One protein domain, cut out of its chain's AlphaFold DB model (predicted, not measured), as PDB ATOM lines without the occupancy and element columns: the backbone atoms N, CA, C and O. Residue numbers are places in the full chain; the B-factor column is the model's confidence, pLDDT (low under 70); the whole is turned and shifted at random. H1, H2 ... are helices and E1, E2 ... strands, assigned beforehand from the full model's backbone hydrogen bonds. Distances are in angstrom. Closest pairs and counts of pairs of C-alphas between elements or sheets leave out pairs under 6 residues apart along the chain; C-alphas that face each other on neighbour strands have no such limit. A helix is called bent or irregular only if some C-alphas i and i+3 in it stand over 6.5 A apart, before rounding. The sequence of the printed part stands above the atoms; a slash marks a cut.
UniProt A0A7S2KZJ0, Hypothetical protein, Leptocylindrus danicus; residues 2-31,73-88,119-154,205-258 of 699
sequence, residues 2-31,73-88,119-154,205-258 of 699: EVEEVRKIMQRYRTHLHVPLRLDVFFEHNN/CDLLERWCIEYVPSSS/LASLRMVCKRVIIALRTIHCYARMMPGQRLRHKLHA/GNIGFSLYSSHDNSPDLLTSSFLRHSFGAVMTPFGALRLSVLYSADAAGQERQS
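What this domain is: This is residues 2 to 31, 73 to 88, 119 to 154 and 205 to 258 of the 699 residues of the protein "Hypothetical protein" of Leptocylindrus danicus (UniProt A0A7S2KZJ0). A long, twisted antiparallel sheet of six strands is covered on one face by the long helix H2, which runs along it over E5 and E6, and by H3 and H4 towards the other end of the long axis. H1 grazes the sheet, mostly at E3. The printed part has 136 residues, with four named helices and six named strands in the order H1 E1 E2 H2 H3 E3 E4 E5 E6 H4; the class is mixed, helices and strands. The sheet is branched at E6. The whole is compact, with a radius of gyration of the C-alphas of 16.6 A, and elongated, spanning 52 by 32 by 26 A.

How they stand to each other: Start at H1, residues 4 to 13, which only grazes the sheet; its closest C-alphas to E3, residues 205 to 213, are those of Tyr 13 and Ser 213, 6.7 A apart. Next, E1, residues 21 to 29, has edge strand E3 on one side, with N 22 and O 212 at 2.9 A. On its other side is antiparallel E2, residues 73 to 85, with N 23 and O 79 at 2.8 A. E2 bends by 61 degrees at residue 76. H2, residues 119 to 142, runs along the strands at a height over the sheet of 9.4 A; its closest C-alphas to E5, residues 234 to 236, are those of Val 125 and Thr 236, 6.1 A apart. H3, residues 144 to 154, is on the same face, 9.0 A high, over E1 and only just over E3, on which 3 of its C-alphas fall. H2 and H3 are close but not clearly touching, Ala 140 to Gln 146 being their closest C-alphas at 7.2 A, with a steep tilt of 49 degrees. E6, residues 239 to 248, has E2 on one side, with N 78 and O 246 at 2.8 A. On its other side are E4, residues 226 to 230, with N 227 and O 247 at 2.9 A, and E5, its hairpin partner, with N 234 and O 241 at 2.8 A. H4, residues 249 to 258, stands up from the sheet on the same face as H2; it is irregular, C-alphas 252 and 255 being 7.2 A apart. In H1 and H3 every O i to N i+4 pair is within hydrogen-bond range; H2 has 18 of 20 and H4 3 of 6.

Where its parts are: Find C-alpha 4 at (201.182, 278.635, 226.361), where H1 begins. H2 starts at C-alpha 119, (220.892, 252.754, 226.933), and runs 35.4 A. E2 spans 34.3 A, E6 30.0 A, E3 26.3 A and E1 25.4 A. H4 ends at C-alpha 258, (197.174, 283.462, 263.480).

The domain as a whole: The C-alphas of Asn 31 and Leu 119, the two farthest apart, are 54.9 A from each other. Three cuts leave out residues 32 to 72, 89 to 118 and 155 to 204, with C-alpha gaps of 10.3, 24.5 and 12.8 A. The link from E3 to E4 is long, with 12 residues. The model's pLDDT is under 70 at residue 88, residues 217 to 223 and residues 253 to 258.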
ATOM      1  N   GLU A   2     199.135 272.307 229.198       85.75
ATOM      2  CA  GLU A   2     200.240 273.238 229.480       85.75
ATOM      3  C   GLU A   2     199.794 274.706 229.339       85.75
ATOM      4  O   GLU A   2     198.827 274.994 228.635       85.75
ATOM      5  N   VAL A   3     200.529 275.640 229.953       88.06
ATOM      6  CA  VAL A   3     200.312 277.087 229.779       88.06
ATOM      7  C   VAL A   3     201.170 277.600 228.619       88.06
ATOM      8  O   VAL A   3     202.396 277.488 228.649       88.06
ATOM      9  N   GLU A   4     200.533 278.195 227.608       90.88
ATOM     10  CA  GLU A   4     201.182 278.635 226.361       90.88
ATOM     11  C   GLU A   4     202.327 279.637 226.587       90.88
ATOM     12  O   GLU A   4     203.373 279.572 225.945       90.88
ATOM     13  N   GLU A   5     202.153 280.561 227.529       85.06
ATOM     14  CA  GLU A   5     203.153 281.579 227.872       85.06
ATOM     15  C   GLU A   5     204.418 280.946 228.461       85.06
ATOM     16  O   GLU A   5     205.532 281.271 228.047       85.06
ATOM     17  N   VAL A   6     204.249 279.958 229.348       87.50
ATOM     18  CA  VAL A   6     205.359 279.172 229.900       87.50
ATOM     19  C   VAL A   6     206.053 278.390 228.784       87.50
ATOM     20  O   VAL A   6     207.282 278.407 228.713       87.50
ATOM     21  N   ARG A   7     205.303 277.780 227.851       90.38
ATOM     22  CA  ARG A   7     205.894 277.074 226.698       90.38
ATOM     23  C   ARG A   7     206.752 278.004 225.835       90.38
ATOM     24  O   ARG A   7     207.872 277.635 225.493       90.38
ATOM     25  N   LYS A   8     206.279 279.219 225.534       88.06
ATOM     26  CA  LYS A   8     207.031 280.227 224.760       88.06
ATOM     27  C   LYS A   8     208.340 280.640 225.442       88.06
ATOM     28  O   LYS A   8     209.349 280.823 224.763       88.06
ATOM     29  N   ILE A   9     208.359 280.746 226.772       83.62
ATOM     30  CA  ILE A   9     209.592 281.034 227.525       83.62
ATOM     31  C   ILE A   9     210.524 279.809 227.521       83.62
ATOM     32  O   ILE A   9     211.710 279.947 227.229       83.62
ATOM     33  N   MET A  10     209.994 278.597 227.725       87.06
ATOM     34  CA  MET A  10     210.777 277.354 227.657       87.06
ATOM     35  C   MET A  10     211.381 277.091 226.266       87.06
ATOM     36  O   MET A  10     212.487 276.562 226.168       87.06
ATOM     37  N   GLN A  11     210.713 277.503 225.186       89.44
ATOM     38  CA  GLN A  11     211.261 277.453 223.825       89.44
ATOM     39  C   GLN A  11     212.490 278.363 223.661       89.44
ATOM     40  O   GLN A  11     213.466 277.943 223.045       89.44
ATOM     41  N   ARG A  12     212.485 279.566 224.258       82.50
ATOM     42  CA  ARG A  12     213.654 280.472 224.284       82.50
ATOM     43  C   ARG A  12     214.780 279.957 225.184       82.50
ATOM     44  O   ARG A  12     215.950 280.163 224.879       82.50
ATOM     45  N   TYR A  13     214.434 279.270 226.270       83.81
ATOM     46  CA  TYR A  13     215.405 278.622 227.153       83.81
ATOM     47  C   TYR A  13     216.103 277.425 226.484       83.81
ATOM     48  O   TYR A  13     217.294 277.207 226.685       83.81
ATOM     49  N   ARG A  14     215.390 276.666 225.637       85.25
ATOM     50  CA  ARG A  14     215.916 275.461 224.967       85.25
ATOM     51  C   ARG A  14     217.168 275.714 224.115       85.25
ATOM     52  O   ARG A  14     217.960 274.791 223.950       85.25
ATOM     53  N   THR A  15     217.366 276.921 223.586       84.50
ATOM     54  CA  THR A  15     218.581 277.282 222.831       84.50
ATOM     55  C   THR A  15     219.782 277.624 223.720       84.50
ATOM     56  O   THR A  15     220.891 277.735 223.210       84.50
ATOM     57  N   HIS A  16     219.596 277.741 225.040       82.25
ATOM     58  CA  HIS A  16     220.601 278.211 225.996       82.25
ATOM     59  C   HIS A  16     220.652 277.335 227.267       82.25
ATOM     60  O   HIS A  16     220.627 277.842 228.385       82.25
ATOM     61  N   LEU A  17     220.757 276.008 227.109       74.75
ATOM     62  CA  LEU A  17     220.695 275.011 228.201       74.75
ATOM     63  C   LEU A  17     221.749 275.157 229.326       74.75
ATOM     64  O   LEU A  17     221.681 274.430 230.314       74.75
ATOM     65  N   HIS A  18     222.720 276.062 229.179       84.00
ATOM     66  CA  HIS A  18     223.756 276.377 230.173       84.00
ATOM     67  C   HIS A  18     223.459 277.640 231.003       84.00
ATOM     68  O   HIS A  18     224.217 277.968 231.915       84.00
ATOM     69  N   VAL A  19     222.378 278.365 230.704       89.75
ATOM     70  CA  VAL A  19     221.882 279.456 231.553       89.75
ATOM     71  C   VAL A  19     221.053 278.845 232.691       89.75
ATOM     72  O   VAL A  19     220.292 277.918 232.433       89.75
ATOM     73  N   PRO A  20     221.130 279.333 233.940       91.50
ATOM     74  CA  PRO A  20     220.168 278.959 234.974       91.50
ATOM     75  C   PRO A  20     218.758 279.498 234.669       91.50
ATOM     76  O   PRO A  20     218.578 280.683 234.377       91.50
ATOM     77  N   LEU A  21     217.738 278.645 234.790       93.00
ATOM     78  CA  LEU A  21     216.333 279.049 234.709       93.00
ATOM     79  C   LEU A  21     215.809 279.381 236.108       93.00
ATOM     80  O   LEU A  21     215.845 278.544 237.014       93.00
ATOM     81  N   ARG A  22     215.280 280.593 236.279       93.56
ATOM     82  CA  ARG A  22     214.802 281.122 237.559       93.56
ATOM     83  C   ARG A  22     213.331 281.520 237.481       93.56
ATOM     84  O   ARG A  22     212.956 282.361 236.672       93.56
ATOM     85  N   LEU A  23     212.514 280.949 238.361       94.69
ATOM     86  CA  LEU A  23     211.095 281.259 238.536       94.69
ATOM     87  C   LEU A  23     210.893 281.935 239.897       94.69
ATOM     88  O   LEU A  23     210.943 281.269 240.931       94.69
ATOM     89  N   ASP A  24     210.642 283.241 239.891       95.31
ATOM     90  CA  ASP A  24     210.228 283.986 241.083       95.31
ATOM     91  C   ASP A  24     208.688 283.954 241.178       95.31
ATOM     92  O   ASP A  24     207.995 284.227 240.199       95.31
ATOM     93  N   VAL A  25     208.149 283.630 242.355       96.25
ATOM     94  CA  VAL A  25     206.712 283.633 242.683       96.25
ATOM     95  C   VAL A  25     206.482 284.660 243.785       96.25
ATOM     96  O   VAL A  25     207.182 284.654 244.800       96.25
ATOM     97  N   PHE A  26     205.507 285.546 243.608       96.06
ATOM     98  CA  PHE A  26     205.304 286.708 244.473       96.06
ATOM     99  C   PHE A  26     203.824 286.966 244.760       96.06
ATOM    100  O   PHE A  26     202.939 286.600 243.987       96.06
ATOM    101  N   PHE A  27     203.554 287.605 245.896       95.62
ATOM    102  CA  PHE A  27     202.238 288.125 246.230       95.62
ATOM    103  C   PHE A  27     202.131 289.567 245.741       95.62
ATOM    104  O   PHE A  27     202.782 290.465 246.277       95.62
ATOM    105  N   GLU A  28     201.301 289.778 244.726       94.81
ATOM    106  CA  GLU A  28     200.877 291.102 244.285       94.81
ATOM    107  C   GLU A  28     199.840 291.610 245.285       94.81
ATOM    108  O   GLU A  28     198.696 291.143 245.289       94.81
ATOM    109  N   HIS A  29     200.203 292.565 246.143       92.12
ATOM    110  CA  HIS A  29     199.202 293.253 246.956       92.12
ATOM    111  C   HIS A  29     198.251 293.985 246.014       92.12
ATOM    112  O   HIS A  29     198.677 294.827 245.221       92.12
ATOM    113  N   ASN A  30     196.951 293.699 246.117       90.12
ATOM    114  CA  ASN A  30     195.960 294.493 245.411       90.12
ATOM    115  C   ASN A  30     195.900 295.843 246.131       90.12
ATOM    116  O   ASN A  30     195.262 295.960 247.181       90.12
ATOM    117  N   ASN A  31     196.641 296.822 245.600       80.88
ATOM    118  CA  ASN A  31     196.669 298.209 246.049       80.88
ATOM    119  C   ASN A  31     195.260 298.790 245.878       80.88
ATOM    120  O   ASN A  31     194.956 299.405 244.857       80.88
ATOM    121  N   CYS A  73     204.935 293.954 245.182       92.69
ATOM    122  CA  CYS A  73     205.153 292.524 245.022       92.69
ATOM    123  C   CYS A  73     206.062 292.012 246.144       92.69
ATOM    124  O   CYS A  73     207.267 292.260 246.132       92.69
ATOM    125  N   ASP A  74     205.494 291.283 247.105       93.12
ATOM    126  CA  ASP A  74     206.266 290.624 248.161       93.12
ATOM    127  C   ASP A  74     206.691 289.228 247.655       93.12
ATOM    128  O   ASP A  74     205.843 288.377 247.374       93.12
ATOM    129  N   LEU A  75     207.998 288.978 247.500       94.88
ATOM    130  CA  LEU A  75     208.521 287.692 247.011       94.88
ATOM    131  C   LEU A  75     208.193 286.554 247.993       94.88
ATOM    132  O   LEU A  75     208.528 286.631 249.175       94.88
ATOM    133  N   LEU A  76     207.585 285.475 247.496       95.75
ATOM    134  CA  LEU A  76     207.228 284.297 248.291       95.75
ATOM    135  C   LEU A  76     208.222 283.157 248.085       95.75
ATOM    136  O   LEU A  76     208.645 282.533 249.058       95.75
ATOM    137  N   GLU A  77     208.565 282.878 246.825       96.56
ATOM    138  CA  GLU A  77     209.389 281.741 246.410       96.56
ATOM    139  C   GLU A  77     210.294 282.126 245.230       96.56
ATOM    140  O   GLU A  77     209.943 282.966 244.406       96.56
ATOM    141  N   ARG A  78     211.451 281.477 245.120       95.81
ATOM    142  CA  ARG A  78     212.399 281.578 244.008       95.81
ATOM    143  C   ARG A  78     212.936 280.189 243.708       95.81
ATOM    144  O   ARG A  78     213.753 279.668 244.462       95.81
ATOM    145  N   TRP A  79     212.461 279.582 242.630       96.56
ATOM    146  CA  TRP A  79     212.920 278.282 242.151       96.56
ATOM    147  C   TRP A  79     214.044 278.486 241.133       96.56
ATOM    148  O   TRP A  79     213.894 279.272 240.201       96.56
ATOM    149  N   CYS A  80     215.153 277.769 241.292       95.06
ATOM    150  CA  CYS A  80     216.325 277.839 240.422       95.06
ATOM    151  C   CYS A  80     216.661 276.440 239.892       95.06
ATOM    152  O   CYS A  80     217.059 275.565 240.669       95.06
ATOM    153  N   ILE A  81     216.510 276.253 238.580       94.56
ATOM    154  CA  ILE A  81     216.931 275.069 237.824       94.56
ATOM    155  C   ILE A  81     218.271 275.403 237.166       94.56
ATOM    156  O   ILE A  81     218.375 276.363 236.408       94.56
ATOM    157  N   GLU A  82     219.293 274.609 237.445       93.50
ATOM    158  CA  GLU A  82     220.659 274.811 236.964       93.50
ATOM    159  C   GLU A  82     221.161 273.506 236.342       93.50
ATOM    160  O   GLU A  82     220.971 272.431 236.912       93.50
ATOM    161  N   TYR A  83     221.817 273.581 235.186       93.44
ATOM    162  CA  TYR A  83     222.475 272.429 234.577       93.44
ATOM    163  C   TYR A  83     223.988 272.653 234.530       93.44
ATOM    164  O   TYR A  83     224.478 273.471 233.754       93.44
ATOM    165  N   VAL A  84     224.723 271.925 235.374       92.62
ATOM    166  CA  VAL A  84     226.181 272.048 235.531       92.62
ATOM    167  C   VAL A  84     226.873 270.996 234.654       92.62
ATOM    168  O   VAL A  84     226.743 269.809 234.961       92.62
ATOM    169  N   PRO A  85     227.590 271.363 233.573       92.00
ATOM    170  CA  PRO A  85     228.232 270.391 232.685       92.00
ATOM    171  C   PRO A  85     229.367 269.619 233.373       92.00
ATOM    172  O   PRO A  85     230.126 270.194 234.149       92.00
ATOM    173  N   SER A  86     229.560 268.336 233.042       86.56
ATOM    174  CA  SER A  86     230.637 267.512 233.632       86.56
ATOM    175  C   SER A  86     232.034 268.129 233.448       86.56
ATOM    176  O   SER A  86     232.902 267.977 234.307       86.56
ATOM    177  N   SER A  87     232.242 268.864 232.351       77.69
ATOM    178  CA  SER A  87     233.501 269.535 232.011       77.69
ATOM    179  C   SER A  87     233.894 270.681 232.950       77.69
ATOM    180  O   SER A  87     235.072 271.028 232.986       77.69
ATOM    181  N   SER A  88     232.978 271.260 233.738       64.25
ATOM    182  CA  SER A  88     233.340 272.330 234.684       64.25
ATOM    183  C   SER A  88     233.977 271.813 235.979       64.25
ATOM    184  O   SER A  88     234.610 272.587 236.694       64.25
ATOM    185  N   LEU A 119     222.336 252.963 226.793       90.88
ATOM    186  CA  LEU A 119     220.892 252.754 226.933       90.88
ATOM    187  C   LEU A 119     220.479 252.516 228.398       90.88
ATOM    188  O   LEU A 119     219.449 253.029 228.847       90.88
ATOM    189  N   ALA A 120     221.276 251.768 229.167       90.62
ATOM    190  CA  ALA A 120     221.059 251.551 230.596       90.62
ATOM    191  C   ALA A 120     221.226 252.853 231.403       90.62
ATOM    192  O   ALA A 120     220.386 253.168 232.252       90.62
ATOM    193  N   SER A 121     222.251 253.645 231.083       90.31
ATOM    194  CA  SER A 121     222.503 254.972 231.650       90.31
ATOM    195  C   SER A 121     221.330 255.922 231.380       90.31
ATOM    196  O   SER A 121     220.772 256.493 232.319       90.31
ATOM    197  N   LEU A 122     220.848 255.995 230.132       92.94
ATOM    198  CA  LEU A 122     219.670 256.782 229.757       92.94
ATOM    199  C   LEU A 122     218.414 256.352 230.535       92.94
ATOM    200  O   LEU A 122     217.719 257.198 231.098       92.94
ATOM    201  N   ARG A 123     218.145 255.043 230.642       95.50
ATOM    202  CA  ARG A 123     217.023 254.505 231.441       95.50
ATOM    203  C   ARG A 123     217.127 254.915 232.919       95.50
ATOM    204  O   ARG A 123     216.118 255.286 233.523       95.50
ATOM    205  N   MET A 124     218.331 254.913 233.493       94.38
ATOM    206  CA  MET A 124     218.577 255.349 234.875       94.38
ATOM    207  C   MET A 124     218.435 256.865 235.066       94.38
ATOM    208  O   MET A 124     217.865 257.293 236.073       94.38
ATOM    209  N   VAL A 125     218.869 257.684 234.100       95.38
ATOM    210  CA  VAL A 125     218.623 259.138 234.094       95.38
ATOM    211  C   VAL A 125     217.121 259.421 234.032       95.38
ATOM    212  O   VAL A 125     216.607 260.123 234.901       95.38
ATOM    213  N   CYS A 126     216.385 258.811 233.099       97.06
ATOM    214  CA  CYS A 126     214.931 258.969 232.992       97.06
ATOM    215  C   CYS A 126     214.206 258.571 234.290       97.06
ATOM    216  O   CYS A 126     213.342 259.310 234.764       97.06
ATOM    217  N   LYS A 127     214.601 257.460 234.930       97.12
ATOM    218  CA  LYS A 127     214.066 257.045 236.239       97.12
ATOM    219  C   LYS A 127     214.308 258.106 237.323       97.12
ATOM    220  O   LYS A 127     213.384 258.424 238.072       97.12
ATOM    221  N   ARG A 128     215.514 258.684 237.394       96.19
ATOM    222  CA  ARG A 128     215.850 259.770 238.336       96.19
ATOM    223  C   ARG A 128     215.047 261.048 238.060       96.19
ATOM    224  O   ARG A 128     214.527 261.631 239.006       96.19
ATOM    225  N   VAL A 129     214.883 261.442 236.795       96.25
ATOM    226  CA  VAL A 129     214.068 262.607 236.398       96.25
ATOM    227  C   VAL A 129     212.599 262.419 236.793       96.25
ATOM    228  O   VAL A 129     212.015 263.321 237.386       96.25
ATOM    229  N   ILE A 130     212.007 261.242 236.556       97.00
ATOM    230  CA  ILE A 130     210.618 260.946 236.959       97.00
ATOM    231  C   ILE A 130     210.448 261.037 238.484       97.00
ATOM    232  O   ILE A 130     209.454 261.589 238.959       97.00
ATOM    233  N   ILE A 131     211.413 260.533 239.263       96.81
ATOM    234  CA  ILE A 131     211.400 260.653 240.730       96.81
ATOM    235  C   ILE A 131     211.499 262.127 241.148       96.81
ATOM    236  O   ILE A 131     210.682 262.579 241.948       96.81
ATOM    237  N   ALA A 132     212.427 262.894 240.569       95.94
ATOM    238  CA  ALA A 132     212.578 264.320 240.856       95.94
ATOM    239  C   ALA A 132     211.286 265.104 240.558       95.94
ATOM    240  O   ALA A 132     210.810 265.835 241.422       95.94
ATOM    241  N   LEU A 133     210.660 264.893 239.394       96.06
ATOM    242  CA  LEU A 133     209.395 265.537 239.018       96.06
ATOM    243  C   LEU A 133     208.254 265.224 240.000       96.06
ATOM    244  O   LEU A 133     207.512 266.132 240.378       96.06
ATOM    245  N   ARG A 134     208.141 263.974 240.478       96.62
ATOM    246  CA  ARG A 134     207.166 263.604 241.524       96.62
ATOM    247  C   ARG A 134     207.451 264.329 242.842       96.62
ATOM    248  O   ARG A 134     206.528 264.882 243.436       96.62
ATOM    249  N   THR A 135     208.712 264.385 243.273       96.56
ATOM    250  CA  THR A 135     209.121 265.122 244.480       96.56
ATOM    251  C   THR A 135     208.778 266.608 244.369       96.56
ATOM    252  O   THR A 135     208.160 267.155 245.279       96.56
ATOM    253  N   ILE A 136     209.088 267.250 243.240       96.75
ATOM    254  CA  ILE A 136     208.784 268.666 242.970       96.75
ATOM    255  C   ILE A 136     207.273 268.928 243.032       96.75
ATOM    256  O   ILE A 136     206.837 269.861 243.703       96.75
ATOM    257  N   HIS A 137     206.469 268.076 242.391       95.94
ATOM    258  CA  HIS A 137     205.004 268.162 242.373       95.94
ATOM    259  C   HIS A 137     204.365 268.064 243.775       95.94
ATOM    260  O   HIS A 137     203.340 268.704 244.040       95.94
ATOM    261  N   CYS A 138     204.975 267.293 244.681       97.06
ATOM    262  CA  CYS A 138     204.579 267.230 246.088       97.06
ATOM    263  C   CYS A 138     205.070 268.452 246.880       97.06
ATOM    264  O   CYS A 138     204.278 269.070 247.590       97.06
ATOM    265  N   TYR A 139     206.339 268.847 246.726       96.31
ATOM    266  CA  TYR A 139     206.905 270.014 247.414       96.31
ATOM    267  C   TYR A 139     206.153 271.302 247.078       96.31
ATOM    268  O   TYR A 139     205.734 272.000 247.995       96.31
ATOM    269  N   ALA A 140     205.876 271.565 245.797       96.38
ATOM    270  CA  ALA A 140     205.145 272.749 245.337       96.38
ATOM    271  C   ALA A 140     203.757 272.917 245.992       96.38
ATOM    272  O   ALA A 140     203.291 274.042 246.157       96.38
ATOM    273  N   ARG A 141     203.103 271.826 246.428       95.81
ATOM    274  CA  ARG A 141     201.834 271.902 247.179       95.81
ATOM    275  C   ARG A 141     201.994 272.338 248.636       95.81
ATOM    276  O   ARG A 141     201.037 272.849 249.212       95.81
ATOM    277  N   MET A 142     203.171 272.143 249.230       95.06
ATOM    278  CA  MET A 142     203.464 272.492 250.626       95.06
ATOM    279  C   MET A 142     204.001 273.926 250.792       95.06
ATOM    280  O   MET A 142     204.012 274.447 251.911       95.06
ATOM    281  N   MET A 143     204.440 274.565 249.702       95.62
ATOM    282  CA  MET A 143     205.106 275.872 249.739       95.62
ATOM    283  C   MET A 143     204.166 277.033 250.134       95.62
ATOM    284  O   MET A 143     202.937 276.926 250.000       95.62
ATOM    285  N   PRO A 144     204.713 278.166 250.625       92.62
ATOM    286  CA  PRO A 144     203.908 279.290 251.101       92.62
ATOM    287  C   PRO A 144     202.976 279.895 250.044       92.62
ATOM    288  O   PRO A 144     201.857 280.274 250.387       92.62
ATOM    289  N   GLY A 145     203.382 279.948 248.770       94.06
ATOM    290  CA  GLY A 145     202.578 280.495 247.678       94.06
ATOM    291  C   GLY A 145     201.301 279.701 247.432       94.06
ATOM    292  O   GLY A 145     200.223 280.287 247.335       94.06
ATOM    293  N   GLN A 146     201.373 278.365 247.435       95.44
ATOM    294  CA  GLN A 146     200.178 277.525 247.306       95.44
ATOM    295  C   GLN A 146     199.269 277.635 248.545       95.44
ATOM    296  O   GLN A 146     198.049 277.746 248.404       95.44
ATOM    297  N   ARG A 147     199.839 277.682 249.759       93.31
ATOM    298  CA  ARG A 147     199.070 277.894 251.004       93.31
ATOM    299  C   ARG A 147     198.359 279.253 251.016       93.31
ATOM    300  O   ARG A 147     197.198 279.329 251.418       93.31
ATOM    301  N   LEU A 148     199.013 280.314 250.540       93.38
ATOM    302  CA  LEU A 148     198.412 281.643 250.399       93.38
ATOM    303  C   LEU A 148     197.331 281.657 249.306       93.38
ATOM    304  O   LEU A 148     196.233 282.156 249.550       93.38
ATOM    305  N   ARG A 149     197.575 281.018 248.154       94.25
ATOM    306  CA  ARG A 149     196.595 280.858 247.066       94.25
ATOM    307  C   ARG A 149     195.280 280.238 247.545       94.25
ATOM    308  O   ARG A 149     194.213 280.746 247.209       94.25
ATOM    309  N   HIS A 150     195.334 279.179 248.357       93.62
ATOM    310  CA  HIS A 150     194.126 278.571 248.930       93.62
ATOM    311  C   HIS A 150     193.355 279.538 249.849       93.62
ATOM    312  O   HIS A 150     192.129 279.606 249.767       93.62
ATOM    313  N   LYS A 151     194.051 280.335 250.673       91.00
ATOM    314  CA  LYS A 151     193.423 281.334 251.561       91.00
ATOM    315  C   LYS A 151     192.768 282.481 250.792       91.00
ATOM    316  O   LYS A 151     191.697 282.938 251.189       91.00
ATOM    317  N   LEU A 152     193.373 282.915 249.685       91.94
ATOM    318  CA  LEU A 152     192.803 283.927 248.792       91.94
ATOM    319  C   LEU A 152     191.506 283.417 248.142       91.94
ATOM    320  O   LEU A 152     190.474 284.074 248.257       91.94
ATOM    321  N   HIS A 153     191.514 282.210 247.563       91.31
ATOM    322  CA  HIS A 153     190.308 281.605 246.971       91.31
ATOM    323  C   HIS A 153     189.175 281.417 247.988       91.31
ATOM    324  O   HIS A 153     188.033 281.776 247.701       91.31
ATOM    325  N   ALA A 154     189.485 280.935 249.198       90.38
ATOM    326  CA  ALA A 154     188.501 280.814 250.276       90.38
ATOM    327  C   ALA A 154     187.895 282.179 250.666       90.38
ATOM    328  O   ALA A 154     186.680 282.298 250.819       90.38
ATOM    329  N   GLY A 205     194.871 290.412 247.213       91.88
ATOM    330  CA  GLY A 205     196.009 290.333 246.303       91.88
ATOM    331  C   GLY A 205     195.985 289.063 245.465       91.88
ATOM    332  O   GLY A 205     195.156 288.182 245.698       91.88
ATOM    333  N   ASN A 206     196.904 288.982 244.510       94.56
ATOM    334  CA  ASN A 206     197.062 287.858 243.593       94.56
ATOM    335  C   ASN A 206     198.404 287.152 243.826       94.56
ATOM    336  O   ASN A 206     199.321 287.702 244.435       94.56
ATOM    337  N   ILE A 207     198.529 285.924 243.322       95.38
ATOM    338  CA  ILE A 207     199.820 285.230 243.230       95.38
ATOM    339  C   ILE A 207     200.327 285.401 241.800       95.38
ATOM    340  O   ILE A 207     199.807 284.761 240.885       95.38
ATOM    341  N   GLY A 208     201.316 286.274 241.632       94.62
ATOM    342  CA  GLY A 208     202.046 286.465 240.386       94.62
ATOM    343  C   GLY A 208     203.256 285.531 240.301       94.62
ATOM    344  O   GLY A 208     203.727 284.982 241.303       94.62
ATOM    345  N   PHE A 209     203.774 285.350 239.090       95.12
ATOM    346  CA  PHE A 209     205.054 284.685 238.861       95.12
ATOM    347  C   PHE A 209     205.808 285.359 237.715       95.12
ATOM    348  O   PHE A 209     205.226 286.052 236.882       95.12
ATOM    349  N   SER A 210     207.121 285.170 237.658       92.62
ATOM    350  CA  SER A 210     207.950 285.619 236.539       92.62
ATOM    351  C   SER A 210     209.124 284.672 236.329       92.62
ATOM    352  O   SER A 210     209.760 284.221 237.280       92.62
ATOM    353  N   LEU A 211     209.368 284.343 235.062       92.75
ATOM    354  CA  LEU A 211     210.303 283.310 234.633       92.75
ATOM    355  C   LEU A 211     211.423 283.953 233.810       92.75
ATOM    356  O   LEU A 211     211.173 284.528 232.751       92.75
ATOM    357  N   TYR A 212     212.650 283.845 234.309       88.38
ATOM    358  CA  TYR A 212     213.841 284.494 233.774       88.38
ATOM    359  C   TYR A 212     214.907 283.458 233.424       88.38
ATOM    360  O   TYR A 212     215.114 282.486 234.148       88.38
ATOM    361  N   SER A 213     215.632 283.714 232.341       87.81
ATOM    362  CA  SER A 213     216.850 283.002 231.967       87.81
ATOM    363  C   SER A 213     217.975 284.030 232.006       87.81
ATOM    364  O   SER A 213     218.048 284.859 231.102       87.81
ATOM    365  N   SER A 214     218.803 284.031 233.055       78.56
ATOM    366  CA  SER A 214     219.968 284.926 233.130       78.56
ATOM    367  C   SER A 214     221.178 284.250 233.769       78.56
ATOM    368  O   SER A 214     221.047 283.454 234.695       78.56
ATOM    369  N   HIS A 215     222.363 284.618 233.279       73.94
ATOM    370  CA  HIS A 215     223.646 284.338 233.922       73.94
ATOM    371  C   HIS A 215     223.907 285.233 235.144       73.94
ATOM    372  O   HIS A 215     224.870 284.986 235.871       73.94
ATOM    373  N   ASP A 216     223.048 286.228 235.402       71.00
ATOM    374  CA  ASP A 216     223.037 287.027 236.627       71.00
ATOM    375  C   ASP A 216     222.622 286.163 237.826       71.00
ATOM    376  O   ASP A 216     221.521 286.265 238.377       71.00
ATOM    377  N   ASN A 217     223.561 285.331 238.272       60.81
ATOM    378  CA  ASN A 217     223.592 284.704 239.586       60.81
ATOM    379  C   ASN A 217     223.820 285.782 240.662       60.81
ATOM    380  O   ASN A 217     224.761 285.680 241.442       60.81
ATOM    381  N   SER A 218     222.996 286.841 240.670       57.66
ATOM    382  CA  SER A 218     223.089 287.983 241.581       57.66
ATOM    383  C   SER A 218     223.038 287.455 243.018       57.66
ATOM    384  O   SER A 218     221.962 287.013 243.447       57.66
ATOM    385  N   PRO A 219     224.169 287.421 243.741       54.84
ATOM    386  CA  PRO A 219     224.230 286.684 244.983       54.84
ATOM    387  C   PRO A 219     223.464 287.442 246.058       54.84
ATOM    388  O   PRO A 219     223.515 288.666 246.150       54.84
ATOM    389  N   ASP A 220     222.765 286.678 246.883       55.25
ATOM    390  CA  ASP A 220     222.661 286.944 248.310       55.25
ATOM    391  C   ASP A 220     222.157 288.331 248.754       55.25
ATOM    392  O   ASP A 220     222.391 288.752 249.884       55.25
ATOM    393  N   LEU A 221     221.230 288.919 247.984       53.34
ATOM    394  CA  LEU A 221     220.093 289.657 248.564       53.34
ATOM    395  C   LEU A 221     219.104 288.690 249.253       53.34
ATOM    396  O   LEU A 221     217.887 288.741 249.063       53.34
ATOM    397  N   LEU A 222     219.660 287.784 250.059       58.19
ATOM    398  CA  LEU A 222     218.968 286.961 251.030       58.19
ATOM    399  C   LEU A 222     218.706 287.840 252.249       58.19
ATOM    400  O   LEU A 222     219.522 287.916 253.167       58.19
ATOM    401  N   THR A 223     217.543 288.492 252.286       66.38
ATOM    402  CA  THR A 223     217.017 288.922 253.583       66.38
ATOM    403  C   THR A 223     216.902 287.679 254.466       66.38
ATOM    404  O   THR A 223     216.471 286.623 254.000       66.38
ATOM    405  N   SER A 224     217.293 287.786 255.738       70.06
ATOM    406  CA  SER A 224     217.442 286.648 256.667       70.06
ATOM    407  C   SER A 224     216.155 285.848 256.936       70.06
ATOM    408  O   SER A 224     216.190 284.823 257.612       70.06
ATOM    409  N   SER A 225     215.030 286.291 256.377       89.81
ATOM    410  CA  SER A 225     213.737 285.619 256.327       89.81
ATOM    411  C   SER A 225     213.592 284.535 255.246       89.81
ATOM    412  O   SER A 225     212.557 283.872 255.227       89.81
ATOM    413  N   PHE A 226     214.555 284.316 254.339       93.25
ATOM    414  CA  PHE A 226     214.448 283.261 253.314       93.25
ATOM    415  C   PHE A 226     215.131 281.949 253.719       93.25
ATOM    416  O   PHE A 226     216.329 281.901 253.991       93.25
ATOM    417  N   LEU A 227     214.371 280.852 253.674       93.81
ATOM    418  CA  LEU A 227     214.871 279.483 253.805       93.81
ATOM    419  C   LEU A 227     215.186 278.907 252.423       93.81
ATOM    420  O   LEU A 227     214.455 279.156 251.466       93.81
ATOM    421  N   ARG A 228     216.242 278.093 252.318       94.88
ATOM    422  CA  ARG A 228     216.623 277.387 251.086       94.88
ATOM    423  C   ARG A 228     216.430 275.882 251.242       94.88
ATOM    424  O   ARG A 228     216.982 275.278 252.154       94.88
ATOM    425  N   HIS A 229     215.718 275.274 250.299       95.94
ATOM    426  CA  HIS A 229     215.664 273.829 250.106       95.94
ATOM    427  C   HIS A 229     216.363 273.464 248.791       95.94
ATOM    428  O   HIS A 229     216.065 274.032 247.740       95.94
ATOM    429  N   SER A 230     217.292 272.513 248.836       96.81
ATOM    430  CA  SER A 230     217.997 272.000 247.656       96.81
ATOM    431  C   SER A 230     217.598 270.551 247.425       96.81
ATOM    432  O   SER A 230     217.703 269.730 248.334       96.81
ATOM    433  N   PHE A 231     217.155 270.238 246.211       96.44
ATOM    434  CA  PHE A 231     216.777 268.885 245.825       96.44
ATOM    435  C   PHE A 231     218.027 268.085 245.422       96.44
ATOM    436  O   PHE A 231     219.024 268.653 244.970       96.44
ATOM    437  N   GLY A 232     217.969 266.756 245.559       93.62
ATOM    438  CA  GLY A 232     219.043 265.868 245.105       93.62
ATOM    439  C   GLY A 232     219.309 266.037 243.606       93.62
ATOM    440  O   GLY A 232     218.384 265.964 242.797       93.62
ATOM    441  N   ALA A 233     220.566 266.288 243.240       96.19
ATOM    442  CA  ALA A 233     220.944 266.585 241.863       96.19
ATOM    443  C   ALA A 233     220.913 265.325 240.981       96.19
ATOM    444  O   ALA A 233     221.488 264.288 241.319       96.19
ATOM    445  N   VAL A 234     220.268 265.417 239.816       96.62
ATOM    446  CA  VAL A 234     220.174 264.308 238.864       96.62
ATOM    447  C   VAL A 234     221.436 264.278 238.003       96.62
ATOM    448  O   VAL A 234     221.584 265.049 237.058       96.62
ATOM    449  N   MET A 235     222.346 263.365 238.349       95.50
ATOM    450  CA  MET A 235     223.553 263.081 237.565       95.50
ATOM    451  C   MET A 235     223.202 262.421 236.228       95.50
ATOM    452  O   MET A 235     222.470 261.425 236.199       95.50
ATOM    453  N   THR A 236     223.793 262.949 235.157       94.19
ATOM    454  CA  THR A 236     223.785 262.439 233.778       94.19
ATOM    455  C   THR A 236     225.238 262.293 233.286       94.19
ATOM    456  O   THR A 236     226.131 262.857 233.921       94.19
ATOM    457  N   PRO A 237     225.518 261.612 232.157       90.19
ATOM    458  CA  PRO A 237     226.877 261.546 231.601       90.19
ATOM    459  C   PRO A 237     227.491 262.928 231.312       90.19
ATOM    460  O   PRO A 237     228.684 263.154 231.518       90.19
ATOM    461  N   PHE A 238     226.663 263.882 230.880       90.38
ATOM    462  CA  PHE A 238     227.099 265.194 230.397       90.38
ATOM    463  C   PHE A 238     227.067 266.294 231.472       90.38
ATOM    464  O   PHE A 238     227.429 267.436 231.179       90.38
ATOM    465  N   GLY A 239     226.601 265.996 232.689       93.31
ATOM    466  CA  GLY A 239     226.487 266.974 233.771       93.31
ATOM    467  C   GLY A 239     225.425 266.645 234.817       93.31
ATOM    468  O   GLY A 239     224.760 265.607 234.766       93.31
ATOM    469  N   ALA A 240     225.248 267.558 235.768       94.88
ATOM    470  CA  ALA A 240     224.293 267.460 236.864       94.88
ATOM    471  C   ALA A 240     223.146 268.465 236.695       94.88
ATOM    472  O   ALA A 240     223.364 269.678 236.723       94.88
ATOM    473  N   LEU A 241     221.911 267.966 236.606       95.50
ATOM    474  CA  LEU A 241     220.714 268.796 236.738       95.50
ATOM    475  C   LEU A 241     220.440 269.043 238.227       95.50
ATOM    476  O   LEU A 241     220.117 268.119 238.976       95.50
ATOM    477  N   ARG A 242     220.567 270.296 238.656       95.38
ATOM    478  CA  ARG A 242     220.346 270.759 240.027       95.38
ATOM    479  C   ARG A 242     219.042 271.548 240.085       95.38
ATOM    480  O   ARG A 242     218.729 272.328 239.189       95.38
ATOM    481  N   LEU A 243     218.300 271.375 241.173       96.19
ATOM    482  CA  LEU A 243     217.166 272.226 241.513       96.19
ATOM    483  C   LEU A 243     217.320 272.688 242.959       96.19
ATOM    484  O   LEU A 243     217.627 271.895 243.851       96.19
ATOM    485  N   SER A 244     217.049 273.963 243.211       96.44
ATOM    486  CA  SER A 244     216.796 274.459 244.563       96.44
ATOM    487  C   SER A 244     215.665 275.480 244.555       96.44
ATOM    488  O   SER A 244     215.347 276.055 243.517       96.44
ATOM    489  N   VAL A 245     215.040 275.683 245.708       96.50
ATOM    490  CA  VAL A 245     214.020 276.704 245.928       96.50
ATOM    491  C   VAL A 245     214.341 277.478 247.197       96.50
ATOM    492  O   VAL A 245     214.726 276.901 248.214       96.50
ATOM    493  N   LEU A 246     214.192 278.793 247.130       95.38
ATOM    494  CA  LEU A 246     214.271 279.698 248.266       95.38
ATOM    495  C   LEU A 246     212.864 280.219 248.551       95.38
ATOM    496  O   LEU A 246     212.144 280.526 247.607       95.38
ATOM    497  N   TYR A 247     212.442 280.297 249.808       95.81
ATOM    498  CA  TYR A 247     211.078 280.695 250.165       95.81
ATOM    499  C   TYR A 247     211.020 281.457 251.490       95.81
ATOM    500  O   TYR A 247     211.831 281.230 252.388       95.81
ATOM    501  N   SER A 248     210.050 282.365 251.616       94.44
ATOM    502  CA  SER A 248     209.870 283.181 252.821       94.44
ATOM    503  C   SER A 248     209.434 282.325 254.020       94.44
ATOM    504  O   SER A 248     208.389 281.663 254.000       94.44
ATOM    505  N   ALA A 249     210.225 282.373 255.093       91.19
ATOM    506  CA  ALA A 249     209.915 281.790 256.393       91.19
ATOM    507  C   ALA A 249     208.704 282.474 257.041       91.19
ATOM    508  O   ALA A 249     207.860 281.795 257.625       91.19
ATOM    509  N   ASP A 250     208.576 283.795 256.880       88.00
ATOM    510  CA  ASP A 250     207.459 284.577 257.418       88.00
ATOM    511  C   ASP A 250     206.132 284.088 256.824       88.00
ATOM    512  O   ASP A 250     205.197 283.752 257.554       88.00
ATOM    513  N   ALA A 251     206.082 283.929 255.495       82.31
ATOM    514  CA  ALA A 251     204.921 283.391 254.789       82.31
ATOM    515  C   ALA A 251     204.620 281.923 255.164       82.31
ATOM    516  O   ALA A 251     203.459 281.507 255.178       82.31
ATOM    517  N   ALA A 252     205.642 281.130 255.509       73.44
ATOM    518  CA  ALA A 252     205.462 279.765 256.004       73.44
ATOM    519  C   ALA A 252     204.916 279.712 257.448       73.44
ATOM    520  O   ALA A 252     204.126 278.813 257.773       73.44
ATOM    521  N   GLY A 253     205.347 280.651 258.300       63.84
ATOM    522  CA  GLY A 253     205.141 280.660 259.751       63.84
ATOM    523  C   GLY A 253     203.915 281.431 260.249       63.84
ATOM    524  O   GLY A 253     203.357 281.048 261.279       63.84
ATOM    525  N   GLN A 254     203.445 282.452 259.521       59.78
ATOM    526  CA  GLN A 254     202.377 283.371 259.963       59.78
ATOM    527  C   GLN A 254     201.074 282.659 260.391       59.78
ATOM    528  O   GLN A 254     200.355 283.128 261.271       59.78
ATOM    529  N   GLU A 255     200.800 281.476 259.836       51.66
ATOM    530  CA  GLU A 255     199.649 280.646 260.207       51.66
ATOM    531  C   GLU A 255     199.698 280.142 261.660       51.66
ATOM    532  O   GLU A 255     198.669 280.157 262.334       51.66
ATOM    533  N   ARG A 256     200.886 279.791 262.184       47.50
ATOM    534  CA  ARG A 256     201.041 279.366 263.590       47.50
ATOM    535  C   ARG A 256     200.667 280.489 264.559       47.50
ATOM    536  O   ARG A 256     200.006 280.226 265.556       47.50
ATOM    537  N   GLN A 257     201.025 281.732 264.237       48.16
ATOM    538  CA  GLN A 257     200.668 282.904 265.046       48.16
ATOM    539  C   GLN A 257     199.189 283.292 264.886       48.16
ATOM    540  O   GLN A 257     198.548 283.656 265.865       48.16
ATOM    541  N   SER A 258     198.600 283.149 263.692       44.53
ATOM    542  CA  SER A 258     197.174 283.462 263.480       44.53
ATOM    543  C   SER A 258     196.195 282.520 264.201       44.53
ATOM    544  O   SER A 258     195.045 282.894 264.427       44.53
TER     545      SER A 258